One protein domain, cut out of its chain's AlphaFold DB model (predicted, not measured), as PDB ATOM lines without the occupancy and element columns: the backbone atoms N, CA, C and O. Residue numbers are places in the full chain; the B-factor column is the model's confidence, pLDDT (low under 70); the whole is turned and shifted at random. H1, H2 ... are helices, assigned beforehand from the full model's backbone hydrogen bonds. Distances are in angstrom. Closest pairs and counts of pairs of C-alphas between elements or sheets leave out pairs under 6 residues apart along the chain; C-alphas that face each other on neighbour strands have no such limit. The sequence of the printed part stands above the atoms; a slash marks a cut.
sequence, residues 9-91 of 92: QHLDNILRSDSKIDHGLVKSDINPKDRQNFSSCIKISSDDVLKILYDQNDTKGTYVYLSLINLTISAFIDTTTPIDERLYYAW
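Overview. This is residues 9 to 91 of the 92 residues of the protein "Hypothetical protein" of Didymodactylos carnosus (UniProt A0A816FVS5). One long helix, H5, is the spine of this small helical domain: H4 folds back along its first part and H6 along its last part, and H3 packs on it between these two contacts. H2 packs on H4, H1 lies crosswise near H4 and the first part of H5, and a long loop leads from H2 to H3. The printed part has 83 residues with six named helices, H1 to H6 in chain order, and no named strand; the class is all helix. The whole is compact, with a radius of gyration of the C-alphas of 13.3 A and spans of 38 by 29 by 22 A.

Along the chain. Find C-alpha 60 at (19.951, 43.712, -36.418); from there H5, residues 60 to 77, runs 24.7 A to C-alpha 77 at (17.272, 53.570, -13.942). Before it come H4, residues 47 to 55, 12.3 A; H3, residues 38 to 44, 10.1 A; H2, residues 20 to 23; and H1, residues 9 to 17, 11.9 A. After it H6, residues 83 to 91, 12.8 A, ends at (25.806, 59.910, -24.736).

Arrangement. Start at H5, the hub. Its residues 60 to 67 touch H4 in a helical hairpin, at a shallow tilt of 22 degrees, closest at C-alphas 63 and 53, 5.6 A. Its residues 71 to 76 touch H6 in another, closest at C-alphas 75 and 86, 4.2 A. H3 only just touches H5, with 3 pairs of C-alphas within 8 A, closest at 42 and 70, 7.1 A. H2 touches H4, with C-alphas 23 and 49 closest at 5.3 A. H1 is close to H4 but not clearly touching, about perpendicular at 83 degrees; their closest C-alphas, 14 and 52, are 7.8 A apart. H1 and H6 are apart. Each O i to N i+4 pair is within hydrogen-bond range in H3 to H6, and 4 of 5 in H1; H2 is too short for one.

Size, cuts and confidence. The C-alphas farthest apart, Arg 16 and Asp 84, are 38.7 A apart. The link from H2 to H3, residues 24 to 37, is long. The printed part has no cut, and no printed residue has a pLDDT under 70.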
ATOM      1  N   GLN A   9       8.775  38.560 -33.401       93.94
ATOM      2  CA  GLN A   9       9.131  37.259 -33.968       93.94
ATOM      3  C   GLN A   9      10.602  36.893 -33.742       93.94
ATOM      4  O   GLN A   9      10.895  35.716 -33.564       93.94
ATOM      5  N   HIS A  10      11.518  37.867 -33.694       94.75
ATOM      6  CA  HIS A  10      12.929  37.587 -33.414       94.75
ATOM      7  C   HIS A  10      13.120  37.011 -31.999       94.75
ATOM      8  O   HIS A  10      13.869  36.058 -31.823       94.75
ATOM      9  N   LEU A  11      12.379  37.507 -31.001       94.50
ATOM     10  CA  LEU A  11      12.419  36.975 -29.631       94.50
ATOM     11  C   LEU A  11      11.680  35.634 -29.504       94.50
ATOM     12  O   LEU A  11      12.119  34.743 -28.779       94.50
ATOM     13  N   ASP A  12      10.569  35.472 -30.228       94.88
ATOM     14  CA  ASP A  12       9.870  34.185 -30.340       94.88
ATOM     15  C   ASP A  12      10.765  33.102 -30.962       94.88
ATOM     16  O   ASP A  12      10.665  31.936 -30.577       94.88
ATOM     17  N   ASN A  13      11.626  33.472 -31.916       93.94
ATOM     18  CA  ASN A  13      12.593  32.559 -32.517       93.94
ATOM     19  C   ASN A  13      13.630  32.124 -31.486       93.94
ATOM     20  O   ASN A  13      13.764  30.922 -31.297       93.94
ATOM     21  N   ILE A  14      14.241  33.059 -30.746       94.12
ATOM     22  CA  ILE A  14      15.213  32.745 -29.681       94.12
ATOM     23  C   ILE A  14      14.647  31.720 -28.693       94.12
ATOM     24  O   ILE A  14      15.283  30.711 -28.413       94.12
ATOM     25  N   LEU A  15      13.402  31.910 -28.238       93.81
ATOM     26  CA  LEU A  15      12.733  30.975 -27.321       93.81
ATOM     27  C   LEU A  15      12.545  29.553 -27.879       93.81
ATOM     28  O   LEU A  15      12.238  28.637 -27.113       93.81
ATOM     29  N   ARG A  16      12.616  29.376 -29.202       92.12
ATOM     30  CA  ARG A  16      12.396  28.096 -29.889       92.12
ATOM     31  C   ARG A  16      13.687  27.468 -30.398       92.12
ATOM     32  O   ARG A  16      13.756  26.241 -30.424       92.12
ATOM     33  N   SER A  17      14.636  28.274 -30.872       90.69
ATOM     34  CA  SER A  17      15.878  27.813 -31.501       90.69
ATOM     35  C   SER A  17      17.027  27.655 -30.520       90.69
ATOM     36  O   SER A  17      17.824  26.734 -30.684       90.69
ATOM     37  N   ASP A  18      17.109  28.528 -29.521       91.75
ATOM     38  CA  ASP A  18      18.266  28.638 -28.642       91.75
ATOM     39  C   ASP A  18      17.982  28.000 -27.274       91.75
ATOM     40  O   ASP A  18      16.834  27.797 -26.865       91.75
ATOM     41  N   SER A  19      19.039  27.606 -26.558       91.62
ATOM     42  CA  SER A  19      18.878  26.993 -25.241       91.62
ATOM     43  C   SER A  19      18.438  28.039 -24.225       91.62
ATOM     44  O   SER A  19      19.055  29.094 -24.088       91.62
ATOM     45  N   LYS A  20      17.443  27.696 -23.398       91.94
ATOM     46  CA  LYS A  20      17.000  28.552 -22.287       91.94
ATOM     47  C   LYS A  20      18.132  28.946 -21.338       91.94
ATOM     48  O   LYS A  20      18.059  30.001 -20.718       91.94
ATOM     49  N   ILE A  21      19.144  28.094 -21.196       92.25
ATOM     50  CA  ILE A  21      20.303  28.377 -20.342       92.25
ATOM     51  C   ILE A  21      21.102  29.563 -20.895       92.25
ATOM     52  O   ILE A  21      21.619  30.346 -20.107       92.25
ATOM     53  N   ASP A  22      21.135  29.720 -22.217       89.50
ATOM     54  CA  ASP A  22      21.940  30.736 -22.887       89.50
ATOM     55  C   ASP A  22      21.252  32.103 -22.876       89.50
ATOM     56  O   ASP A  22      21.929  33.112 -22.764       89.50
ATOM     57  N   HIS A  23      19.916  32.154 -22.963       92.19
ATOM     58  CA  HIS A  23      19.171  33.420 -23.052       92.19
ATOM     59  C   HIS A  23      18.328  33.768 -21.813       92.19
ATOM     60  O   HIS A  23      17.838  34.887 -21.686       92.19
ATOM     61  N   GLY A  24      18.040  32.813 -20.925       92.94
ATOM     62  CA  GLY A  24      17.263  33.016 -19.689       92.94
ATOM     63  C   GLY A  24      15.760  33.316 -19.851       92.94
ATOM     64  O   GLY A  24      14.998  33.141 -18.898       92.94
ATOM     65  N   LEU A  25      15.311  33.736 -21.038       94.56
ATOM     66  CA  LEU A  25      13.915  34.082 -21.337       94.56
ATOM     67  C   LEU A  25      12.909  32.930 -21.160       94.56
ATOM     68  O   LEU A  25      13.180  31.758 -21.434       94.56
ATOM     69  N   VAL A  26      11.686  33.296 -20.772       94.00
ATOM     70  CA  VAL A  26      10.484  32.457 -20.841       94.00
ATOM     71  C   VAL A  26       9.372  33.145 -21.634       94.00
ATOM     72  O   VAL A  26       9.373  34.352 -21.840       94.00
ATOM     73  N   LYS A  27       8.353  32.379 -22.039       92.44
ATOM     74  CA  LYS A  27       7.241  32.876 -22.869       92.44
ATOM     75  C   LYS A  27       6.492  34.076 -22.271       92.44
ATOM     76  O   LYS A  27       5.978  34.903 -23.015       92.44
ATOM     77  N   SER A  28       6.409  34.172 -20.943       93.12
ATOM     78  CA  SER A  28       5.788  35.324 -20.277       93.12
ATOM     79  C   SER A  28       6.613  36.603 -20.406       93.12
ATOM     80  O   SER A  28       6.023  37.677 -20.393       93.12
ATOM     81  N   ASP A  29       7.938  36.499 -20.568       93.19
ATOM     82  CA  ASP A  29       8.820  37.667 -20.671       93.19
ATOM     83  C   ASP A  29       8.590  38.442 -21.984       93.19
ATOM     84  O   ASP A  29       8.826  39.641 -22.049       93.19
ATOM     85  N   ILE A  30       8.060  37.792 -23.028       92.62
ATOM     86  CA  ILE A  30       7.782  38.424 -24.331       92.62
ATOM     87  C   ILE A  30       6.291  38.710 -24.560       92.62
ATOM     88  O   ILE A  30       5.867  38.939 -25.690       92.62
ATOM     89  N   ASN A  31       5.461  38.660 -23.515       91.56
ATOM     90  CA  ASN A  31       4.021  38.863 -23.650       91.56
ATOM     91  C   ASN A  31       3.682  40.356 -23.859       91.56
ATOM     92  O   ASN A  31       3.685  41.117 -22.892       91.56
ATOM     93  N   PRO A  32       3.255  40.794 -25.062       85.75
ATOM     94  CA  PRO A  32       3.005  42.212 -25.339       85.75
ATOM     95  C   PRO A  32       1.775  42.774 -24.607       85.75
ATOM     96  O   PRO A  32       1.541  43.987 -24.603       85.75
ATOM     97  N   LYS A  33       0.944  41.905 -24.016       90.06
ATOM     98  CA  LYS A  33      -0.202  42.319 -23.197       90.06
ATOM     99  C   LYS A  33       0.224  42.751 -21.794       90.06
ATOM    100  O   LYS A  33      -0.511  43.500 -21.157       90.06
ATOM    101  N   ASP A  34       1.392  42.312 -21.335       88.12
ATOM    102  CA  ASP A  34       1.923  42.631 -20.015       88.12
ATOM    103  C   ASP A  34       2.794  43.896 -20.062       88.12
ATOM    104  O   ASP A  34       4.020  43.860 -20.007       88.12
ATOM    105  N   ARG A  35       2.139  45.051 -20.219       83.38
ATOM    106  CA  ARG A  35       2.812  46.348 -20.429       83.38
ATOM    107  C   ARG A  35       3.435  46.954 -19.168       83.38
ATOM    108  O   ARG A  35       4.085  47.988 -19.265       83.38
ATOM    109  N   GLN A  36       3.186  46.370 -17.999       85.81
ATOM    110  CA  GLN A  36       3.683  46.881 -16.715       85.81
ATOM    111  C   GLN A  36       4.902  46.103 -16.211       85.81
ATOM    112  O   GLN A  36       5.513  46.484 -15.214       85.81
ATOM    113  N   ASN A  37       5.275  45.022 -16.892       88.69
ATOM    114  CA  ASN A  37       6.342  44.149 -16.448       88.69
ATOM    115  C   ASN A  37       7.714  44.673 -16.869       88.69
ATOM    116  O   ASN A  37       8.310  44.252 -17.859       88.69
ATOM    117  N   PHE A  38       8.223  45.606 -16.069       90.62
ATOM    118  CA  PHE A  38       9.556  46.163 -16.258       90.62
ATOM    119  C   PHE A  38      10.661  45.099 -16.136       90.62
ATOM    120  O   PHE A  38      11.657  45.169 -16.850       90.62
ATOM    121  N   SER A  39      10.470  44.073 -15.296       92.81
ATOM    122  CA  SER A  39      11.440  42.978 -15.161       92.81
ATOM    123  C   SER A  39      11.638  42.229 -16.480       92.81
ATOM    124  O   SER A  39      12.773  41.936 -16.848       92.81
ATOM    125  N   SER A  40      10.559  41.986 -17.226       94.12
ATOM    126  CA  SER A  40      10.640  41.420 -18.572       94.12
ATOM    127  C   SER A  40      11.450  42.302 -19.517       94.12
ATOM    128  O   SER A  40      12.289  41.777 -20.242       94.12
ATOM    129  N   CYS A  41      11.269  43.629 -19.470       92.75
ATOM    130  CA  CYS A  41      12.052  44.567 -20.282       92.75
ATOM    131  C   CYS A  41      13.560  44.465 -20.005       92.75
ATOM    132  O   CYS A  41      14.345  44.452 -20.951       92.75
ATOM    133  N   ILE A  42      13.964  44.342 -18.734       94.12
ATOM    134  CA  ILE A  42      15.375  44.133 -18.367       94.12
ATOM    135  C   ILE A  42      15.881  42.819 -18.967       94.12
ATOM    136  O   ILE A  42      16.926  42.789 -19.606       94.12
ATOM    137  N   LYS A  43      15.124  41.727 -18.814       95.25
ATOM    138  CA  LYS A  43      15.551  40.411 -19.306       95.25
ATOM    139  C   LYS A  43      15.694  40.354 -20.822       95.25
ATOM    140  O   LYS A  43      16.678  39.819 -21.306       95.25
ATOM    141  N   ILE A  44      14.724  40.875 -21.578       95.69
ATOM    142  CA  ILE A  44      14.785  40.831 -23.050       95.69
ATOM    143  C   ILE A  44      15.905  41.710 -23.610       95.69
ATOM    144  O   ILE A  44      16.325  41.487 -24.736       95.69
ATOM    145  N   SER A  45      16.369  42.704 -22.852       96.12
ATOM    146  CA  SER A  45      17.469  43.591 -23.245       96.12
ATOM    147  C   SER A  45      18.818  43.192 -22.635       96.12
ATOM    148  O   SER A  45      19.778  43.945 -22.766       96.12
ATOM    149  N   SER A  46      18.911  42.011 -22.010       96.25
ATOM    150  CA  SER A  46      20.156  41.519 -21.417       96.25
ATOM    151  C   SER A  46      21.245  41.277 -22.462       96.25
ATOM    152  O   SER A  46      20.963  40.972 -23.624       96.25
ATOM    153  N   ASP A  47      22.501  41.351 -22.027       95.50
ATOM    154  CA  ASP A  47      23.663  41.141 -22.896       95.50
ATOM    155  C   ASP A  47      23.658  39.759 -23.563       95.50
ATOM    156  O   ASP A  47      24.036  39.634 -24.727       95.50
ATOM    157  N   ASP A  48      23.158  38.733 -22.870       96.00
ATOM    158  CA  ASP A  48      23.022  37.379 -23.409       96.00
ATOM    159  C   ASP A  48      22.055  37.330 -24.604       96.00
ATOM    160  O   ASP A  48      22.370  36.766 -25.655       96.00
ATOM    161  N   VAL A  49      20.892  37.981 -24.482       96.00
ATOM    162  CA  VAL A  49      19.911  38.073 -25.575       96.00
ATOM    163  C   VAL A  49      20.461  38.932 -26.713       96.00
ATOM    164  O   VAL A  49      20.329  38.571 -27.884       96.00
ATOM    165  N   LEU A  50      21.115  40.050 -26.387       96.75
ATOM    166  CA  LEU A  50      21.738  40.930 -27.375       96.75
ATOM    167  C   LEU A  50      22.839  40.220 -28.165       96.75
ATOM    168  O   LEU A  50      22.937  40.430 -29.371       96.75
ATOM    169  N   LYS A  51      23.627  39.356 -27.522       95.94
ATOM    170  CA  LYS A  51      24.668  38.561 -28.177       95.94
ATOM    171  C   LYS A  51      24.080  37.597 -29.208       95.94
ATOM    172  O   LYS A  51      24.548  37.572 -30.340       95.94
ATOM    173  N   ILE A  52      23.011  36.882 -28.854       95.00
ATOM    174  CA  ILE A  52      22.319  35.969 -29.779       95.00
ATOM    175  C   ILE A  52      21.749  36.739 -30.977       95.00
ATOM    176  O   ILE A  52      21.905  36.320 -32.123       95.00
ATOM    177  N   LEU A  53      21.127  37.897 -30.730       94.38
ATOM    178  CA  LEU A  53      20.607  38.752 -31.800       94.38
ATOM    179  C   LEU A  53      21.732  39.297 -32.693       94.38
ATOM    180  O   LEU A  53      21.596  39.349 -33.913       94.38
ATOM    181  N   TYR A  54      22.867  39.689 -32.115       93.69
ATOM    182  CA  TYR A  54      24.002  40.202 -32.879       93.69
ATOM    183  C   TYR A  54      24.545  39.171 -33.882       93.69
ATOM    184  O   TYR A  54      24.858  39.526 -35.023       93.69
ATOM    185  N   ASP A  55      24.590  37.900 -33.481       91.88
ATOM    186  CA  ASP A  55      25.065  36.797 -34.319       91.88
ATOM    187  C   ASP A  55      24.094  36.469 -35.478       91.88
ATOM    188  O   ASP A  55      24.493  35.892 -36.495       91.88
ATOM    189  N   GLN A  56      22.827  36.892 -35.382       89.75
ATOM    190  CA  GLN A  56      21.787  36.669 -36.389       89.75
ATOM    191  C   GLN A  56      21.621  37.879 -37.327       89.75
ATOM    192  O   GLN A  56      21.185  38.967 -36.947       89.75
ATOM    193  N   ASN A  57      21.926  37.691 -38.616       82.50
ATOM    194  CA  ASN A  57      21.969  38.784 -39.598       82.50
ATOM    195  C   ASN A  57      20.637  39.527 -39.823       82.50
ATOM    196  O   ASN A  57      20.666  40.705 -40.190       82.50
ATOM    197  N   ASP A  58      19.500  38.857 -39.649       87.88
ATOM    198  CA  ASP A  58      18.144  39.376 -39.862       87.88
ATOM    199  C   ASP A  58      17.567  40.105 -38.641       87.88
ATOM    200  O   ASP A  58      16.580  40.830 -38.765       87.88
ATOM    201  N   THR A  59      18.208  39.997 -37.476       93.31
ATOM    202  CA  THR A  59      17.678  40.576 -36.235       93.31
ATOM    203  C   THR A  59      18.323  41.905 -35.837       93.31
ATOM    204  O   THR A  59      17.966  42.486 -34.811       93.31
ATOM    205  N   LYS A  60      19.203  42.464 -36.683       91.62
ATOM    206  CA  LYS A  60      19.951  43.712 -36.418       91.62
ATOM    207  C   LYS A  60      19.067  44.883 -35.982       91.62
ATOM    208  O   LYS A  60      19.478  45.676 -35.144       91.62
ATOM    209  N   GLY A  61      17.852  44.992 -36.526       93.19
ATOM    210  CA  GLY A  61      16.886  46.012 -36.101       93.19
ATOM    211  C   GLY A  61      16.440  45.837 -34.644       93.19
ATOM    212  O   GLY A  61      16.435  46.800 -33.880       93.19
ATOM    213  N   THR A  62      16.117  44.603 -34.244       95.06
ATOM    214  CA  THR A  62      15.771  44.268 -32.852       95.06
ATOM    215  C   THR A  62      16.976  44.428 -31.929       95.06
ATOM    216  O   THR A  62      16.818  45.000 -30.854       95.06
ATOM    217  N   TYR A  63      18.169  44.004 -32.359       95.69
ATOM    218  CA  TYR A  63      19.412  44.202 -31.610       95.69
ATOM    219  C   TYR A  63      19.637  45.679 -31.262       95.69
ATOM    220  O   TYR A  63      19.795  46.012 -30.090       95.69
ATOM    221  N   VAL A  64      19.592  46.578 -32.255       94.62
ATOM    222  CA  VAL A  64      19.798  48.019 -32.025       94.62
ATOM    223  C   VAL A  64      18.731  48.574 -31.085       94.62
ATOM    224  O   VAL A  64      19.057  49.297 -30.148       94.62
ATOM    225  N   TYR A  65      17.463  48.210 -31.297       94.81
ATOM    226  CA  TYR A  65      16.369  48.666 -30.443       94.81
ATOM    227  C   TYR A  65      16.572  48.253 -28.979       94.81
ATOM    228  O   TYR A  65      16.507  49.096 -28.089       94.81
ATOM    229  N   LEU A  66      16.857  46.975 -28.723       95.81
ATOM    230  CA  LEU A  66      17.047  46.467 -27.365       95.81
ATOM    231  C   LEU A  66      18.348  46.969 -26.730       95.81
ATOM    232  O   LEU A  66      18.366  47.199 -25.525       95.81
ATOM    233  N   SER A  67      19.390  47.226 -27.525       95.88
ATOM    234  CA  SER A  67      20.633  47.845 -27.044       95.88
ATOM    235  C   SER A  67      20.380  49.257 -26.516       95.88
ATOM    236  O   SER A  67      20.850  49.603 -25.439       95.88
ATOM    237  N   LEU A  68      19.570  50.058 -27.221       94.94
ATOM    238  CA  LEU A  68      19.174  51.388 -26.743       94.94
ATOM    239  C   LEU A  68      18.360  51.311 -25.447       94.94
ATOM    240  O   LEU A  68      18.536  52.145 -24.560       94.94
ATOM    241  N   ILE A  69      17.483  50.310 -25.318       94.75
ATOM    242  CA  ILE A  69      16.733  50.082 -24.077       94.75
ATOM    243  C   ILE A  69      17.681  49.724 -22.926       94.75
ATOM    244  O   ILE A  69      17.568  50.336 -21.867       94.75
ATOM    245  N   ASN A  70      18.633  48.811 -23.138       95.81
ATOM    246  CA  ASN A  70      19.644  48.445 -22.141       95.81
ATOM    247  C   ASN A  70      20.452  49.681 -21.700       95.81
ATOM    248  O   ASN A  70      20.472  50.010 -20.516       95.81
ATOM    249  N   LEU A  71      20.990  50.455 -22.651       94.94
ATOM    250  CA  LEU A  71      21.721  51.695 -22.357       94.94
ATOM    251  C   LEU A  71      20.875  52.699 -21.567       94.94
ATOM    252  O   LEU A  71      21.351  53.287 -20.599       94.94
ATOM    253  N   THR A  72      19.598  52.860 -21.926       94.75
ATOM    254  CA  THR A  72      18.675  53.751 -21.208       94.75
ATOM    255  C   THR A  72      18.452  53.283 -19.767       94.75
ATOM    256  O   THR A  72      18.429  54.103 -18.846       94.75
ATOM    257  N   ILE A  73      18.299  51.972 -19.551       93.62
ATOM    258  CA  ILE A  73      18.157  51.392 -18.212       93.62
ATOM    259  C   ILE A  73      19.428  51.658 -17.397       93.62
ATOM    260  O   ILE A  73      19.328  52.225 -16.310       93.62
ATOM    261  N   SER A  74      20.607  51.345 -17.935       92.62
ATOM    262  CA  SER A  74      21.896  51.518 -17.251       92.62
ATOM    263  C   SER A  74      22.221  52.983 -16.952       92.62
ATOM    264  O   SER A  74      22.738  53.304 -15.882       92.62
ATOM    265  N   ALA A  75      21.879  53.896 -17.864       93.25
ATOM    266  CA  ALA A  75      22.114  55.325 -17.695       93.25
ATOM    267  C   ALA A  75      21.167  55.960 -16.669       93.25
ATOM    268  O   ALA A  75      21.600  56.756 -15.837       93.25
ATOM    269  N   PHE A  76      19.871  55.633 -16.698       92.88
ATOM    270  CA  PHE A  76      18.862  56.418 -15.975       92.88
ATOM    271  C   PHE A  76      18.168  55.684 -14.832       92.88
ATOM    272  O   PHE A  76      17.746  56.343 -13.882       92.88
ATOM    273  N   ILE A  77      18.060  54.360 -14.894       92.00
ATOM    274  CA  ILE A  77      17.272  53.570 -13.942       92.00
ATOM    275  C   ILE A  77      18.172  52.835 -12.954       92.00
ATOM    276  O   ILE A  77      17.865  52.812 -11.762       92.00
ATOM    277  N   ASP A  78      19.270  52.255 -13.433       90.12
ATOM    278  CA  ASP A  78      20.195  51.524 -12.580       90.12
ATOM    279  C   ASP A  78      20.892  52.477 -11.597       90.12
ATOM    280  O   ASP A  78      21.507  53.482 -11.970       90.12
ATOM    281  N   THR A  79      20.737  52.175 -10.310       88.06
ATOM    282  CA  THR A  79      21.317  52.931  -9.198       88.06
ATOM    283  C   THR A  79      22.683  52.398  -8.784       88.06
ATOM    284  O   THR A  79      23.356  53.033  -7.974       88.06
ATOM    285  N   THR A  80      23.086  51.242  -9.318       91.56
ATOM    286  CA  THR A  80      24.386  50.622  -9.060       91.56
ATOM    287  C   THR A  80      25.474  51.142  -9.997       91.56
ATOM    288  O   THR A  80      26.645  51.138  -9.618       91.56
ATOM    289  N   THR A  81      25.091  51.667 -11.165       89.25
ATOM    290  CA  THR A  81      26.004  52.256 -12.148       89.25
ATOM    291  C   THR A  81      26.679  53.529 -11.607       89.25
ATOM    292  O   THR A  81      25.982  54.474 -11.207       89.25
ATOM    293  N   PRO A  82      28.023  53.616 -11.625       93.19
ATOM    294  CA  PRO A  82      28.768  54.829 -11.287       93.19
ATOM    295  C   PRO A  82      28.368  56.046 -12.141       93.19
ATOM    296  O   PRO A  82      27.987  55.917 -13.301       93.19
ATOM    297  N   ILE A  83      28.449  57.258 -11.581       90.88
ATOM    298  CA  ILE A  83      27.965  58.492 -12.243       90.88
ATOM    299  C   ILE A  83      28.671  58.758 -13.583       90.88
ATOM    300  O   ILE A  83      28.037  59.210 -14.536       90.88
ATOM    301  N   ASP A  84      29.970  58.496 -13.652       91.44
ATOM    302  CA  ASP A  84      30.790  58.617 -14.857       91.44
ATOM    303  C   ASP A  84      30.340  57.651 -15.960       91.44
ATOM    304  O   ASP A  84      30.156  58.073 -17.105       91.44
ATOM    305  N   GLU A  85      30.058  56.396 -15.612       90.62
ATOM    306  CA  GLU A  85      29.499  55.417 -16.548       90.62
ATOM    307  C   GLU A  85      28.089  55.804 -17.016       90.62
ATOM    308  O   GLU A  85      27.772  55.688 -18.199       90.62
ATOM    309  N   ARG A  86      27.248  56.348 -16.128       90.62
ATOM    310  CA  ARG A  86      25.900  56.821 -16.496       90.62
ATOM    311  C   ARG A  86      25.945  57.934 -17.539       90.62
ATOM    312  O   ARG A  86      25.146  57.927 -18.474       90.62
ATOM    313  N   LEU A  87      26.876  58.881 -17.393       89.69
ATOM    314  CA  LEU A  87      27.087  59.950 -18.375       89.69
ATOM    315  C   LEU A  87      27.556  59.394 -19.721       89.69
ATOM    316  O   LEU A  87      27.095  59.862 -20.761       89.69
ATOM    317  N   TYR A  88      28.436  58.394 -19.699       91.81
ATOM    318  CA  TYR A  88      28.886  57.710 -20.906       91.81
ATOM    319  C   TYR A  88      27.724  57.006 -21.624       91.81
ATOM    320  O   TYR A  88      27.484  57.281 -22.800       91.81
ATOM    321  N   TYR A  89      26.945  56.177 -20.922       90.00
ATOM    322  CA  TYR A  89      25.807  55.459 -21.512       90.00
ATOM    323  C   TYR A  89      24.691  56.382 -22.015       90.00
ATOM    324  O   TYR A  89      23.985  56.023 -22.950       90.00
ATOM    325  N   ALA A  90      24.524  57.569 -21.427       87.88
ATOM    326  CA  ALA A  90      23.555  58.557 -21.898       87.88
ATOM    327  C   ALA A  90      23.967  59.252 -23.212       87.88
ATOM    328  O   ALA A  90      23.125  59.891 -23.845       87.88
ATOM    329  N   TRP A  91      25.250  59.195 -23.585       87.50
ATOM    330  CA  TRP A  91      25.806  59.910 -24.736       87.50
ATOM    331  C   TRP A  91      26.047  59.026 -25.968       87.50
ATOM    332  O   TRP A  91      25.976  59.527 -27.092       87.50
TER     333      TRP A  91